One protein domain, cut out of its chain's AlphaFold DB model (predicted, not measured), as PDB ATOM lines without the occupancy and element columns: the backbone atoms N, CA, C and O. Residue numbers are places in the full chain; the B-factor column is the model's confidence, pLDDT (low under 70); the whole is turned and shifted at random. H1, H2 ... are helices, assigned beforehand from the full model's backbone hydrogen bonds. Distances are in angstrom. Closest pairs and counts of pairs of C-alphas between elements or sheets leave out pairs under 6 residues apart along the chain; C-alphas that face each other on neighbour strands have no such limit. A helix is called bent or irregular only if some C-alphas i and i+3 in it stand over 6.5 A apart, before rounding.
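AT A GLANCE: This is residues 74 to 183 of the 185 residues of the protein "Hypothetical protein" of Hemiselmis andersenii (UniProt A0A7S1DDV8). A long rod of helices: bent H2, H3 and H4 run lengthwise together as a bundle, and H1 lies beside H2a at one end, where residues 84 to 100 stick out. The printed part has 110 residues, with four named helices, H1 to H4; it is all helix. It is only just loose, close to extended, with radius of gyration 19.3 A and spans of 71 by 22 by 17 A.

IN THESE COORDINATES: H1, residues 74 to 84, begins at C-alpha 74 (213.978, 202.952, 259.109). H2, residues 100 to 128, assigned as one helix by its hydrogen bonds, is bent: C-alphas 114 and 117 are 6.7 A apart. Its arms are H2a, 100 to 114, and H2b, 117 to 128. H3 is residues 134 to 150, 26.0 A. H4, residues 154 to 183, 43.8 A, ends at C-alpha 183 (216.106, 250.071, 244.965).

HOW THE PARTS SIT: H3 and H4, a hairpin, touch at a shallow tilt of 22 degrees; their closest C-alphas, Val 148 and Arg 157, are 4.4 A apart. Every O i to N i+4 pair is within hydrogen-bond range in H1, H2a and H2b; H3 has 8 of 13, H4 24 of 26.

THE WHOLE: The printed part has no cut. The link H1 to H2 is long. Residues 79 to 102, 129 to 134, 137 to 138 and 180 to 183 have pLDDT under 70.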
ATOM      1  N   TYR A  74     214.682 203.983 258.354       83.88
ATOM      2  CA  TYR A  74     213.978 202.952 259.109       83.88
ATOM      3  C   TYR A  74     213.302 201.945 258.175       83.88
ATOM      4  O   TYR A  74     213.467 200.743 258.354       83.88
ATOM      5  N   ARG A  75     212.605 202.411 257.129       78.38
ATOM      6  CA  ARG A  75     211.978 201.533 256.126       78.38
ATOM      7  C   ARG A  75     213.010 200.736 255.323       78.38
ATOM      8  O   ARG A  75     212.742 199.578 255.017       78.38
ATOM      9  N   LEU A  76     214.160 201.329 254.984       78.81
ATOM     10  CA  LEU A  76     215.255 200.642 254.286       78.81
ATOM     11  C   LEU A  76     215.872 199.546 255.161       78.81
ATOM     12  O   LEU A  76     215.957 198.405 254.724       78.81
ATOM     13  N   VAL A  77     216.217 199.866 256.409       78.12
ATOM     14  CA  VAL A  77     216.799 198.913 257.365       78.12
ATOM     15  C   VAL A  77     215.803 197.812 257.712       78.12
ATOM     16  O   VAL A  77     216.167 196.643 257.720       78.12
ATOM     17  N   LEU A  78     214.536 198.157 257.962       72.31
ATOM     18  CA  LEU A  78     213.510 197.174 258.291       72.31
ATOM     19  C   LEU A  78     213.262 196.215 257.121       72.31
ATOM     20  O   LEU A  78     213.119 195.024 257.361       72.31
ATOM     21  N   ARG A  79     213.257 196.705 255.870       66.56
ATOM     22  CA  ARG A  79     213.177 195.846 254.675       66.56
ATOM     23  C   ARG A  79     214.398 194.944 254.535       66.56
ATOM     24  O   ARG A  79     214.214 193.746 254.370       66.56
ATOM     25  N   ASP A  80     215.605 195.489 254.672       65.00
ATOM     26  CA  ASP A  80     216.849 194.708 254.606       65.00
ATOM     27  C   ASP A  80     216.905 193.615 255.685       65.00
ATOM     28  O   ASP A  80     217.381 192.507 255.435       65.00
ATOM     29  N   VAL A  81     216.420 193.911 256.893       62.84
ATOM     30  CA  VAL A  81     216.357 192.946 257.998       62.84
ATOM     31  C   VAL A  81     215.262 191.901 257.756       62.84
ATOM     32  O   VAL A  81     215.532 190.715 257.936       62.84
ATOM     33  N   LEU A  82     214.065 192.304 257.302       60.44
ATOM     34  CA  LEU A  82     212.969 191.376 256.976       60.44
ATOM     35  C   LEU A  82     213.316 190.440 255.812       60.44
ATOM     36  O   LEU A  82     212.923 189.279 255.836       60.44
ATOM     37  N   GLU A  83     214.037 190.920 254.797       58.84
ATOM     38  CA  GLU A  83     214.458 190.093 253.660       58.84
ATOM     39  C   GLU A  83     215.586 189.129 254.041       58.84
ATOM     40  O   GLU A  83     215.600 187.989 253.583       58.84
ATOM     41  N   LYS A  84     216.500 189.541 254.931       54.66
ATOM     42  CA  LYS A  84     217.562 188.661 255.447       54.66
ATOM     43  C   LYS A  84     217.056 187.603 256.428       54.66
ATOM     44  O   LYS A  84     217.728 186.597 256.620       54.66
ATOM     45  N   HIS A  85     215.923 187.833 257.090       49.88
ATOM     46  CA  HIS A  85     215.318 186.902 258.043       49.88
ATOM     47  C   HIS A  85     213.985 186.400 257.473       49.88
ATOM     48  O   HIS A  85     212.941 186.959 257.786       49.88
ATOM     49  N   HIS A  86     214.038 185.359 256.633       47.47
ATOM     50  CA  HIS A  86     212.927 184.633 255.987       47.47
ATOM     51  C   HIS A  86     211.699 184.313 256.891       47.47
ATOM     52  O   HIS A  86     211.419 183.153 257.174       47.47
ATOM     53  N   PHE A  87     210.913 185.308 257.312       44.03
ATOM     54  CA  PHE A  87     209.709 185.120 258.142       44.03
ATOM     55  C   PHE A  87     208.398 185.489 257.436       44.03
ATOM     56  O   PHE A  87     207.340 185.471 258.058       44.03
ATOM     57  N   ILE A  88     208.424 185.764 256.128       44.12
ATOM     58  CA  ILE A  88     207.200 185.839 255.319       44.12
ATOM     59  C   ILE A  88     207.289 184.813 254.190       44.12
ATOM     60  O   ILE A  88     207.566 185.128 253.035       44.12
ATOM     61  N   THR A  89     207.027 183.557 254.534       46.16
ATOM     62  CA  THR A  89     206.464 182.594 253.587       46.16
ATOM     63  C   THR A  89     205.069 183.082 253.209       46.16
ATOM     64  O   THR A  89     204.167 183.084 254.046       46.16
ATOM     65  N   LYS A  90     204.877 183.508 251.959       41.81
ATOM     66  CA  LYS A  90     203.539 183.596 251.372       41.81
ATOM     67  C   LYS A  90     203.370 182.471 250.370       41.81
ATOM     68  O   LYS A  90     204.025 182.419 249.334       41.81
ATOM     69  N   GLU A  91     202.512 181.558 250.786       45.09
ATOM     70  CA  GLU A  91     201.842 180.526 250.019       45.09
ATOM     71  C   GLU A  91     201.605 180.933 248.553       45.09
ATOM     72  O   GLU A  91     200.993 181.959 248.265       45.09
ATOM     73  N   GLY A  92     202.103 180.092 247.641       41.38
ATOM     74  CA  GLY A  92     201.553 179.869 246.302       41.38
ATOM     75  C   GLY A  92     201.448 181.063 245.348       41.38
ATOM     76  O   GLY A  92     200.342 181.493 245.038       41.38
ATOM     77  N   GLY A  93     202.556 181.517 244.752       36.03
ATOM     78  CA  GLY A  93     202.449 182.356 243.551       36.03
ATOM     79  C   GLY A  93     203.736 183.021 243.074       36.03
ATOM     80  O   GLY A  93     204.105 184.072 243.576       36.03
ATOM     81  N   VAL A  94     204.362 182.402 242.068       37.06
ATOM     82  CA  VAL A  94     205.369 182.913 241.113       37.06
ATOM     83  C   VAL A  94     206.405 183.904 241.659       37.06
ATOM     84  O   VAL A  94     206.235 185.121 241.698       37.06
ATOM     85  N   TYR A  95     207.559 183.321 241.954       47.34
ATOM     86  CA  TYR A  95     208.839 183.960 242.208       47.34
ATOM     87  C   TYR A  95     209.265 184.882 241.048       47.34
ATOM     88  O   TYR A  95     209.423 184.427 239.914       47.34
ATOM     89  N   ARG A  96     209.492 186.176 241.322       42.44
ATOM     90  CA  ARG A  96     210.263 187.074 240.441       42.44
ATOM     91  C   ARG A  96     211.621 187.320 241.116       42.44
ATOM     92  O   ARG A  96     211.630 187.673 242.292       42.44
ATOM     93  N   PRO A  97     212.751 187.089 240.426       48.59
ATOM     94  CA  PRO A  97     213.995 186.660 241.064       48.59
ATOM     95  C   PRO A  97     214.772 187.802 241.736       48.59
ATOM     96  O   PRO A  97     214.978 188.850 241.129       48.59
ATOM     97  N   GLU A  98     215.194 187.553 242.980       50.44
ATOM     98  CA  GLU A  98     216.510 187.697 243.665       50.44
ATOM     99  C   GLU A  98     217.545 188.779 243.281       50.44
ATOM    100  O   GLU A  98     218.506 188.984 244.014       50.44
ATOM    101  N   THR A  99     217.383 189.530 242.195       45.47
ATOM    102  CA  THR A  99     218.350 190.551 241.735       45.47
ATOM    103  C   THR A  99     217.859 191.989 241.940       45.47
ATOM    104  O   THR A  99     218.621 192.942 241.789       45.47
ATOM    105  N   ALA A 100     216.594 192.165 242.338       50.78
ATOM    106  CA  ALA A 100     215.947 193.471 242.469       50.78
ATOM    107  C   ALA A 100     216.020 194.091 243.880       50.78
ATOM    108  O   ALA A 100     215.695 195.266 244.043       50.78
ATOM    109  N   THR A 101     216.456 193.357 244.904       65.12
ATOM    110  CA  THR A 101     216.454 193.824 246.304       65.12
ATOM    111  C   THR A 101     217.663 194.701 246.617       65.12
ATOM    112  O   THR A 101     217.490 195.883 246.900       65.12
ATOM    113  N   ALA A 102     218.892 194.215 246.411       68.19
ATOM    114  CA  ALA A 102     220.094 195.033 246.623       68.19
ATOM    115  C   ALA A 102     220.140 196.264 245.700       68.19
ATOM    116  O   ALA A 102     220.511 197.354 246.133       68.19
ATOM    117  N   LEU A 103     219.707 196.116 244.441       74.44
ATOM    118  CA  LEU A 103     219.653 197.226 243.492       74.44
ATOM    119  C   LEU A 103     218.585 198.260 243.876       74.44
ATOM    120  O   LEU A 103     218.836 199.454 243.746       74.44
ATOM    121  N   SER A 104     217.408 197.844 244.359       72.88
ATOM    122  CA  SER A 104     216.371 198.792 244.792       72.88
ATOM    123  C   SER A 104     216.747 199.502 246.089       72.88
ATOM    124  O   SER A 104     216.526 200.709 246.207       72.88
ATOM    125  N   VAL A 105     217.381 198.804 247.032       76.50
ATOM    126  CA  VAL A 105     217.935 199.405 248.250       76.50
ATOM    127  C   VAL A 105     219.025 200.400 247.876       76.50
ATOM    128  O   VAL A 105     218.905 201.572 248.228       76.50
ATOM    129  N   ALA A 106     220.007 199.999 247.061       80.88
ATOM    130  CA  ALA A 106     221.060 200.885 246.568       80.88
ATOM    131  C   ALA A 106     220.495 202.093 245.806       80.88
ATOM    132  O   ALA A 106     220.925 203.218 246.045       80.88
ATOM    133  N   LYS A 107     219.482 201.896 244.951       82.31
ATOM    134  CA  LYS A 107     218.790 202.973 244.226       82.31
ATOM    135  C   LYS A 107     218.135 203.963 245.185       82.31
ATOM    136  O   LYS A 107     218.297 205.168 245.011       82.31
ATOM    137  N   ASN A 108     217.393 203.488 246.184       82.88
ATOM    138  CA  ASN A 108     216.718 204.361 247.147       82.88
ATOM    139  C   ASN A 108     217.719 205.069 248.076       82.88
ATOM    140  O   ASN A 108     217.514 206.233 248.410       82.88
ATOM    141  N   LEU A 109     218.823 204.409 248.435       85.12
ATOM    142  CA  LEU A 109     219.906 204.978 249.242       85.12
ATOM    143  C   LEU A 109     220.685 206.040 248.457       85.12
ATOM    144  O   LEU A 109     220.966 207.114 248.983       85.12
ATOM    145  N   PHE A 110     220.930 205.790 247.169       87.00
ATOM    146  CA  PHE A 110     221.455 206.777 246.232       87.00
ATOM    147  C   PHE A 110     220.503 207.970 246.095       87.00
ATOM    148  O   PHE A 110     220.927 209.108 246.257       87.00
ATOM    149  N   CYS A 111     219.205 207.729 245.883       84.62
ATOM    150  CA  CYS A 111     218.194 208.788 245.820       84.62
ATOM    151  C   CYS A 111     218.181 209.639 247.100       84.62
ATOM    152  O   CYS A 111     218.147 210.866 247.021       84.62
ATOM    153  N   LEU A 112     218.275 209.006 248.273       85.88
ATOM    154  CA  LEU A 112     218.359 209.693 249.560       85.88
ATOM    155  C   LEU A 112     219.637 210.540 249.646       85.88
ATOM    156  O   LEU A 112     219.549 211.742 249.899       85.88
ATOM    157  N   ALA A 113     220.803 209.960 249.353       86.19
ATOM    158  CA  ALA A 113     222.085 210.665 249.370       86.19
ATOM    159  C   ALA A 113     222.102 211.879 248.427       86.19
ATOM    160  O   ALA A 113     222.638 212.928 248.777       86.19
ATOM    161  N   VAL A 114     221.462 211.756 247.264       85.94
ATOM    162  CA  VAL A 114     221.347 212.813 246.257       85.94
ATOM    163  C   VAL A 114     220.415 213.952 246.708       85.94
ATOM    164  O   VAL A 114     220.708 215.113 246.421       85.94
ATOM    165  N   THR A 115     219.343 213.670 247.466       85.06
ATOM    166  CA  THR A 115     218.455 214.726 248.013       85.06
ATOM    167  C   THR A 115     219.053 215.528 249.168       85.06
ATOM    168  O   THR A 115     218.772 216.721 249.310       85.06
ATOM    169  N   LEU A 116     219.861 214.894 250.021       85.19
ATOM    170  CA  LEU A 116     220.380 215.503 251.251       85.19
ATOM    171  C   LEU A 116     221.127 216.835 251.055       85.19
ATOM    172  O   LEU A 116     220.824 217.775 251.796       85.19
ATOM    173  N   PRO A 117     222.062 216.985 250.093       84.12
ATOM    174  CA  PRO A 117     222.782 218.245 249.923       84.12
ATOM    175  C   PRO A 117     221.855 219.409 249.545       84.12
ATOM    176  O   PRO A 117     222.099 220.534 249.980       84.12
ATOM    177  N   GLY A 118     220.764 219.149 248.815       82.69
ATOM    178  CA  GLY A 118     219.761 220.167 248.487       82.69
ATOM    179  C   GLY A 118     219.049 220.700 249.730       82.69
ATOM    180  O   GLY A 118     218.956 221.911 249.932       82.69
ATOM    181  N   HIS A 119     218.619 219.797 250.612       85.12
ATOM    182  CA  HIS A 119     217.982 220.169 251.878       85.12
ATOM    183  C   HIS A 119     218.945 220.846 252.853       85.12
ATOM    184  O   HIS A 119     218.563 221.812 253.510       85.12
ATOM    185  N   GLY A 120     220.200 220.395 252.923       82.88
ATOM    186  CA  GLY A 120     221.226 221.010 253.772       82.88
ATOM    187  C   GLY A 120     221.549 222.445 253.352       82.88
ATOM    188  O   GLY A 120     221.596 223.349 254.187       82.88
ATOM    189  N   MET A 121     221.685 222.676 252.045       80.19
ATOM    190  CA  MET A 121     221.833 224.018 251.490       80.19
ATOM    191  C   MET A 121     220.608 224.890 251.821       80.19
ATOM    192  O   MET A 121     220.769 226.060 252.166       80.19
ATOM    193  N   PHE A 122     219.385 224.338 251.780       80.69
ATOM    194  CA  PHE A 122     218.151 225.105 252.042       80.69
ATOM    195  C   PHE A 122     217.988 225.448 253.513       80.69
ATOM    196  O   PHE A 122     217.659 226.583 253.859       80.69
ATOM    197  N   ALA A 123     218.333 224.512 254.388       82.88
ATOM    198  CA  ALA A 123     218.434 224.755 255.814       82.88
ATOM    199  C   ALA A 123     219.475 225.855 256.115       82.88
ATOM    200  O   ALA A 123     219.197 226.773 256.886       82.88
ATOM    201  N   SER A 124     220.637 225.831 255.453       80.56
ATOM    202  CA  SER A 124     221.647 226.890 255.581       80.56
ATOM    203  C   SER A 124     221.139 228.246 255.068       80.56
ATOM    204  O   SER A 124     221.318 229.261 255.741       80.56
ATOM    205  N   PHE A 125     220.427 228.271 253.936       77.31
ATOM    206  CA  PHE A 125     219.790 229.481 253.412       77.31
ATOM    207  C   PHE A 125     218.771 230.070 254.401       77.31
ATOM    208  O   PHE A 125     218.841 231.263 254.697       77.31
ATOM    209  N   LEU A 126     217.889 229.247 254.980       77.94
ATOM    210  CA  LEU A 126     216.927 229.679 256.004       77.94
ATOM    211  C   LEU A 126     217.600 230.174 257.290       77.94
ATOM    212  O   LEU A 126     217.042 231.003 258.008       77.94
ATOM    213  N   TRP A 127     218.795 229.674 257.597       77.50
ATOM    214  CA  TRP A 127     219.548 230.105 258.767       77.50
ATOM    215  C   TRP A 127     220.255 231.451 258.559       77.50
ATOM    216  O   TRP A 127     220.273 232.307 259.452       77.50
ATOM    217  N   THR A 128     220.868 231.649 257.391       74.12
ATOM    218  CA  THR A 128     221.721 232.815 257.131       74.12
ATOM    219  C   THR A 128     220.978 233.950 256.420       74.12
ATOM    220  O   THR A 128     221.405 235.095 256.546       74.12
ATOM    221  N   PHE A 129     219.902 233.664 255.674       69.25
ATOM    222  CA  PHE A 129     219.185 234.608 254.794       69.25
ATOM    223  C   PHE A 129     220.097 235.418 253.849       69.25
ATOM    224  O   PHE A 129     219.686 236.422 253.269       69.25
ATOM    225  N   LYS A 130     221.350 234.986 253.666       66.00
ATOM    226  CA  LYS A 130     222.303 235.610 252.753       66.00
ATOM    227  C   LYS A 130     222.166 234.994 251.373       66.00
ATOM    228  O   LYS A 130     222.024 233.779 251.227       66.00
ATOM    229  N   HIS A 131     222.291 235.853 250.368       60.59
ATOM    230  CA  HIS A 131     222.417 235.443 248.981       60.59
ATOM    231  C   HIS A 131     223.616 234.491 248.846       60.59
ATOM    232  O   HIS A 131     224.764 234.863 249.090       60.59
ATOM    233  N   THR A 132     223.333 233.231 248.535       56.25
ATOM    234  CA  THR A 132     224.333 232.203 248.229       56.25
ATOM    235  C   THR A 132     224.418 232.055 246.717       56.25
ATOM    236  O   THR A 132     223.425 232.260 246.027       56.25
ATOM    237  N   ARG A 133     225.607 231.718 246.198       59.88
ATOM    238  CA  ARG A 133     225.890 231.625 244.755       59.88
ATOM    239  C   ARG A 133     224.795 230.839 244.016       59.88
ATOM    240  O   ARG A 133     224.694 229.625 244.190       59.88
ATOM    241  N   ASP A 134     224.039 231.536 243.163       66.06
ATOM    242  CA  ASP A 134     222.874 231.011 242.428       66.06
ATOM    243  C   ASP A 134     223.183 229.721 241.629       66.06
ATOM    244  O   ASP A 134     222.303 228.886 241.432       66.06
ATOM    245  N   ILE A 135     224.438 229.499 241.210       70.44
ATOM    246  CA  ILE A 135     224.810 228.372 240.337       70.44
ATOM    247  C   ILE A 135     224.658 226.990 240.991       70.44
ATOM    248  O   ILE A 135     224.232 226.043 240.332       70.44
ATOM    249  N   TYR A 136     224.951 226.863 242.291       71.31
ATOM    250  CA  TYR A 136     224.812 225.581 242.996       71.31
ATOM    251  C   TYR A 136     223.339 225.188 243.141       71.31
ATOM    252  O   TYR A 136     222.993 224.012 243.084       71.31
ATOM    253  N   TRP A 137     222.458 226.180 243.256       69.12
ATOM    254  CA  TRP A 137     221.021 225.997 243.419       69.12
ATOM    255  C   TRP A 137     220.317 225.563 242.143       69.12
ATOM    256  O   TRP A 137     219.481 224.662 242.171       69.12
ATOM    257  N   VAL A 138     220.712 226.157 241.017       69.69
ATOM    258  CA  VAL A 138     220.248 225.737 239.691       69.69
ATOM    259  C   VAL A 138     220.676 224.296 239.399       69.69
ATOM    260  O   VAL A 138     219.904 223.548 238.808       69.69
ATOM    261  N   LEU A 139     221.857 223.875 239.870       70.12
ATOM    262  CA  LEU A 139     222.343 222.501 239.715       70.12
ATOM    263  C   LEU A 139     221.599 221.494 240.617       70.12
ATOM    264  O   LEU A 139     221.346 220.362 240.210       70.12
ATOM    265  N   LEU A 140     221.229 221.899 241.837       71.12
ATOM    266  CA  LEU A 140     220.543 221.046 242.819       71.12
ATOM    267  C   LEU A 140     219.048 220.831 242.509       71.12
ATOM    268  O   LEU A 140     218.456 219.858 242.974       71.12
ATOM    269  N   LEU A 141     218.426 221.706 241.718       71.50
ATOM    270  CA  LEU A 141     217.022 221.594 241.300       71.50
ATOM    271  C   LEU A 141     216.701 220.326 240.485       71.50
ATOM    272  O   LEU A 141     215.862 219.543 240.937       71.50
ATOM    273  N   PRO A 142     217.353 220.065 239.332       73.25
ATOM    274  CA  PRO A 142     217.131 218.826 238.584       73.25
ATOM    275  C   PRO A 142     217.590 217.604 239.384       73.25
ATOM    276  O   PRO A 142     217.019 216.523 239.260       73.25
ATOM    277  N   LEU A 143     218.578 217.782 240.261       76.19
ATOM    278  CA  LEU A 143     219.115 216.712 241.084       76.19
ATOM    279  C   LEU A 143     218.094 216.190 242.115       76.19
ATOM    280  O   LEU A 143     218.043 214.991 242.368       76.19
ATOM    281  N   ASN A 144     217.211 217.052 242.632       80.94
ATOM    282  CA  ASN A 144     216.084 216.644 243.482       80.94
ATOM    283  C   ASN A 144     214.901 216.044 242.698       80.94
ATOM    284  O   ASN A 144     214.044 215.393 243.295       80.94
ATOM    285  N   PHE A 145     214.855 216.206 241.372       80.19
ATOM    286  CA  PHE A 145     213.824 215.596 240.525       80.19
ATOM    287  C   PHE A 145     214.072 214.097 240.290       80.19
ATOM    288  O   PHE A 145     213.130 213.307 240.220       80.19
ATOM    289  N   VAL A 146     215.345 213.690 240.243       81.06
ATOM    290  CA  VAL A 146     215.796 212.288 240.148       81.06
ATOM    291  C   VAL A 146     215.099 211.387 241.194       81.06
ATOM    292  O   VAL A 146     214.454 210.417 240.794       81.06
ATOM    293  N   PRO A 147     215.124 211.703 242.504       79.94
ATOM    294  CA  PRO A 147     214.441 210.924 243.539       79.94
ATOM    295  C   PRO A 147     212.920 210.866 243.370       79.94
ATOM    296  O   PRO A 147     212.331 209.831 243.662       79.94
ATOM    297  N   VAL A 148     212.275 211.923 242.864       80.69
ATOM    298  CA  VAL A 148     210.815 211.936 242.642       80.69
ATOM    299  C   VAL A 148     210.404 210.897 241.598       80.69
ATOM    300  O   VAL A 148     209.378 210.237 241.757       80.69
ATOM    301  N   MET A 149     211.209 210.744 240.545       79.31
ATOM    302  CA  MET A 149     210.932 209.820 239.442       79.31
ATOM    303  C   MET A 149     211.396 208.388 239.730       79.31
ATOM    304  O   MET A 149     210.715 207.435 239.356       79.31
ATOM    305  N   LEU A 150     212.557 208.219 240.373       76.31
ATOM    306  CA  LEU A 150     213.229 206.920 240.482       76.31
ATOM    307  C   LEU A 150     213.000 206.194 241.808       76.31
ATOM    308  O   LEU A 150     213.151 204.969 241.836       76.31
ATOM    309  N   SER A 151     212.677 206.896 242.900       79.25
ATOM    310  CA  SER A 151     212.539 206.237 244.200       79.25
ATOM    311  C   SER A 151     211.248 205.424 244.275       79.25
ATOM    312  O   SER A 151     210.212 205.808 243.733       79.25
ATOM    313  N   ASP A 152     211.288 204.301 244.986       76.19
ATOM    314  CA  ASP A 152     210.106 203.454 245.214       76.19
ATOM    315  C   ASP A 152     209.418 203.800 246.540       76.19
ATOM    316  O   ASP A 152     208.238 203.517 246.743       76.19
ATOM    317  N   LEU A 153     210.153 204.445 247.449       77.56
ATOM    318  CA  LEU A 153     209.659 204.854 248.757       77.56
ATOM    319  C   LEU A 153     208.935 206.196 248.672       77.56
ATOM    320  O   LEU A 153     209.501 207.187 248.207       77.56
ATOM    321  N   HIS A 154     207.708 206.234 249.196       80.00
ATOM    322  CA  HIS A 154     206.898 207.450 249.269       80.00
ATOM    323  C   HIS A 154     207.613 208.572 250.038       80.00
ATOM    324  O   HIS A 154     207.643 209.705 249.566       80.00
ATOM    325  N   SER A 155     208.287 208.241 251.143       81.00
ATOM    326  CA  SER A 155     209.063 209.184 251.959       81.00
ATOM    327  C   SER A 155     210.179 209.875 251.161       81.00
ATOM    328  O   SER A 155     210.361 211.085 251.269       81.00
ATOM    329  N   VAL A 156     210.886 209.125 250.304       81.75
ATOM    330  CA  VAL A 156     211.965 209.654 249.449       81.75
ATOM    331  C   VAL A 156     211.395 210.505 248.309       81.75
ATOM    332  O   VAL A 156     211.966 211.547 247.991       81.75
ATOM    333  N   ARG A 157     210.232 210.136 247.748       85.31
ATOM    334  CA  ARG A 157     209.536 210.967 246.745       85.31
ATOM    335  C   ARG A 157     209.086 212.296 247.336       85.31
ATOM    336  O   ARG A 157     209.290 213.333 246.711       85.31
ATOM    337  N   LEU A 158     208.507 212.270 248.537       84.56
ATOM    338  CA  LEU A 158     208.119 213.474 249.273       84.56
ATOM    339  C   LEU A 158     209.337 214.352 249.559       84.56
ATOM    340  O   LEU A 158     209.296 215.554 249.315       84.56
ATOM    341  N   LEU A 159     210.442 213.748 250.001       85.69
ATOM    342  CA  LEU A 159     211.689 214.463 250.251       85.69
ATOM    343  C   LEU A 159     212.244 215.112 248.971       85.69
ATOM    344  O   LEU A 159     212.646 216.275 249.002       85.69
ATOM    345  N   GLY A 160     212.214 214.410 247.836       83.62
ATOM    346  CA  GLY A 160     212.584 214.966 246.531       83.62
ATOM    347  C   GLY A 160     211.666 216.115 246.100       83.62
ATOM    348  O   GLY A 160     212.148 217.179 245.716       83.62
ATOM    349  N   ALA A 161     210.347 215.953 246.248       85.69
ATOM    350  CA  ALA A 161     209.362 216.976 245.897       85.69
ATOM    351  C   ALA A 161     209.540 218.256 246.729       85.69
ATOM    352  O   ALA A 161     209.520 219.360 246.183       85.69
ATOM    353  N   LEU A 162     209.797 218.113 248.034       85.12
ATOM    354  CA  LEU A 162     210.156 219.234 248.902       85.12
ATOM    355  C   LEU A 162     211.463 219.900 248.468       85.12
ATOM    356  O   LEU A 162     211.549 221.122 248.506       85.12
ATOM    357  N   GLY A 163     212.466 219.126 248.044       83.00
ATOM    358  CA  GLY A 163     213.738 219.660 247.553       83.00
ATOM    359  C   GLY A 163     213.566 220.497 246.283       83.00
ATOM    360  O   GLY A 163     214.132 221.585 246.168       83.00
ATOM    361  N   VAL A 164     212.714 220.043 245.359       84.56
ATOM    362  CA  VAL A 164     212.340 220.810 244.159       84.56
ATOM    363  C   VAL A 164     211.586 222.087 244.542       84.56
ATOM    364  O   VAL A 164     211.934 223.170 244.068       84.56
ATOM    365  N   ALA A 165     210.593 221.991 245.432       85.00
ATOM    366  CA  ALA A 165     209.827 223.145 245.900       85.00
ATOM    367  C   ALA A 165     210.713 224.176 246.620       85.00
ATOM    368  O   ALA A 165     210.594 225.374 246.366       85.00
ATOM    369  N   ALA A 166     211.640 223.718 247.463       80.88
ATOM    370  CA  ALA A 166     212.615 224.551 248.156       80.88
ATOM    371  C   ALA A 166     213.540 225.282 247.171       80.88
ATOM    372  O   ALA A 166     213.707 226.499 247.271       80.88
ATOM    373  N   GLY A 167     214.071 224.572 246.170       79.31
ATOM    374  CA  GLY A 167     214.875 225.174 245.106       79.31
ATOM    375  C   GLY A 167     214.101 226.228 244.307       79.31
ATOM    376  O   GLY A 167     214.610 227.325 244.071       79.31
ATOM    377  N   ALA A 168     212.844 225.949 243.951       81.62
ATOM    378  CA  ALA A 168     211.987 226.895 243.238       81.62
ATOM    379  C   ALA A 168     211.673 228.140 244.085       81.62
ATOM    380  O   ALA A 168     211.822 229.271 243.616       81.62
ATOM    381  N   MET A 169     211.297 227.939 245.352       80.56
ATOM    382  CA  MET A 169     211.052 229.012 246.318       80.56
ATOM    383  C   MET A 169     212.281 229.915 246.447       80.56
ATOM    384  O   MET A 169     212.169 231.142 246.434       80.56
ATOM    385  N   GLN A 170     213.467 229.315 246.508       77.62
ATOM    386  CA  GLN A 170     214.714 230.048 246.615       77.62
ATOM    387  C   GLN A 170     215.060 230.837 245.347       77.62
ATOM    388  O   GLN A 170     215.491 231.983 245.466       77.62
ATOM    389  N   LEU A 171     214.818 230.301 244.147       78.50
ATOM    390  CA  LEU A 171     214.969 231.069 242.904       78.50
ATOM    391  C   LEU A 171     214.033 232.284 242.872       78.50
ATOM    392  O   LEU A 171     214.440 233.374 242.464       78.50
ATOM    393  N   ILE A 172     212.786 232.119 243.324       80.00
ATOM    394  CA  ILE A 172     211.818 233.220 243.409       80.00
ATOM    395  C   ILE A 172     212.309 234.279 244.405       80.00
ATOM    396  O   ILE A 172     212.323 235.466 244.073       80.00
ATOM    397  N   LEU A 173     212.739 233.867 245.601       77.25
ATOM    398  CA  LEU A 173     213.256 234.763 246.642       77.25
ATOM    399  C   LEU A 173     214.535 235.482 246.204       77.25
ATOM    400  O   LEU A 173     214.611 236.698 246.352       77.25
ATOM    401  N   SER A 174     215.495 234.772 245.610       72.56
ATOM    402  CA  SER A 174     216.736 235.346 245.071       72.56
ATOM    403  C   SER A 174     216.431 236.411 244.013       72.56
ATOM    404  O   SER A 174     216.907 237.544 244.096       72.56
ATOM    405  N   ASN A 175     215.519 236.104 243.082       75.25
ATOM    406  CA  ASN A 175     215.063 237.059 242.075       75.25
ATOM    407  C   ASN A 175     214.340 238.270 242.684       75.25
ATOM    408  O   ASN A 175     214.512 239.382 242.180       75.25
ATOM    409  N   ARG A 176     213.543 238.092 243.748       75.19
ATOM    410  CA  ARG A 176     212.914 239.224 244.451       75.19
ATOM    411  C   ARG A 176     213.955 240.091 245.151       75.19
ATOM    412  O   ARG A 176     213.935 241.301 244.958       75.19
ATOM    413  N   ILE A 177     214.878 239.490 245.904       72.06
ATOM    414  CA  ILE A 177     215.946 240.213 246.606       72.06
ATOM    415  C   ILE A 177     216.805 240.989 245.602       72.06
ATOM    416  O   ILE A 177     217.098 242.153 245.841       72.06
ATOM    417  N   ARG A 178     217.129 240.407 244.439       70.62
ATOM    418  CA  ARG A 178     217.862 241.110 243.376       70.62
ATOM    419  C   ARG A 178     217.106 242.328 242.838       70.62
ATOM    420  O   ARG A 178     217.725 243.355 242.602       70.62
ATOM    421  N   ARG A 179     215.785 242.240 242.647       70.00
ATOM    422  CA  ARG A 179     214.978 243.357 242.115       70.00
ATOM    423  C   ARG A 179     214.746 244.472 243.138       70.00
ATOM    424  O   ARG A 179     214.839 245.634 242.769       70.00
ATOM    425  N   PHE A 180     214.455 244.130 244.392       66.69
ATOM    426  CA  PHE A 180     214.166 245.117 245.444       66.69
ATOM    427  C   PHE A 180     215.427 245.633 246.150       66.69
ATOM    428  O   PHE A 180     215.447 246.771 246.596       66.69
ATOM    429  N   GLY A 181     216.506 244.848 246.208       59.69
ATOM    430  CA  GLY A 181     217.800 245.287 246.742       59.69
ATOM    431  C   GLY A 181     218.486 246.349 245.878       59.69
ATOM    432  O   GLY A 181     219.220 247.173 246.406       59.69
ATOM    433  N   LEU A 182     218.190 246.385 244.573       51.09
ATOM    434  CA  LEU A 182     218.636 247.447 243.662       51.09
ATOM    435  C   LEU A 182     217.899 248.781 243.864       51.09
ATOM    436  O   LEU A 182     218.308 249.774 243.282       51.09
ATOM    437  N   GLN A 183     216.825 248.825 244.663       49.94
ATOM    438  CA  GLN A 183     216.106 250.071 244.965       49.94
ATOM    439  C   GLN A 183     216.664 250.813 246.194       49.94
ATOM    440  O   GLN A 183     216.135 251.858 246.557       49.94
TER     441      GLN A 183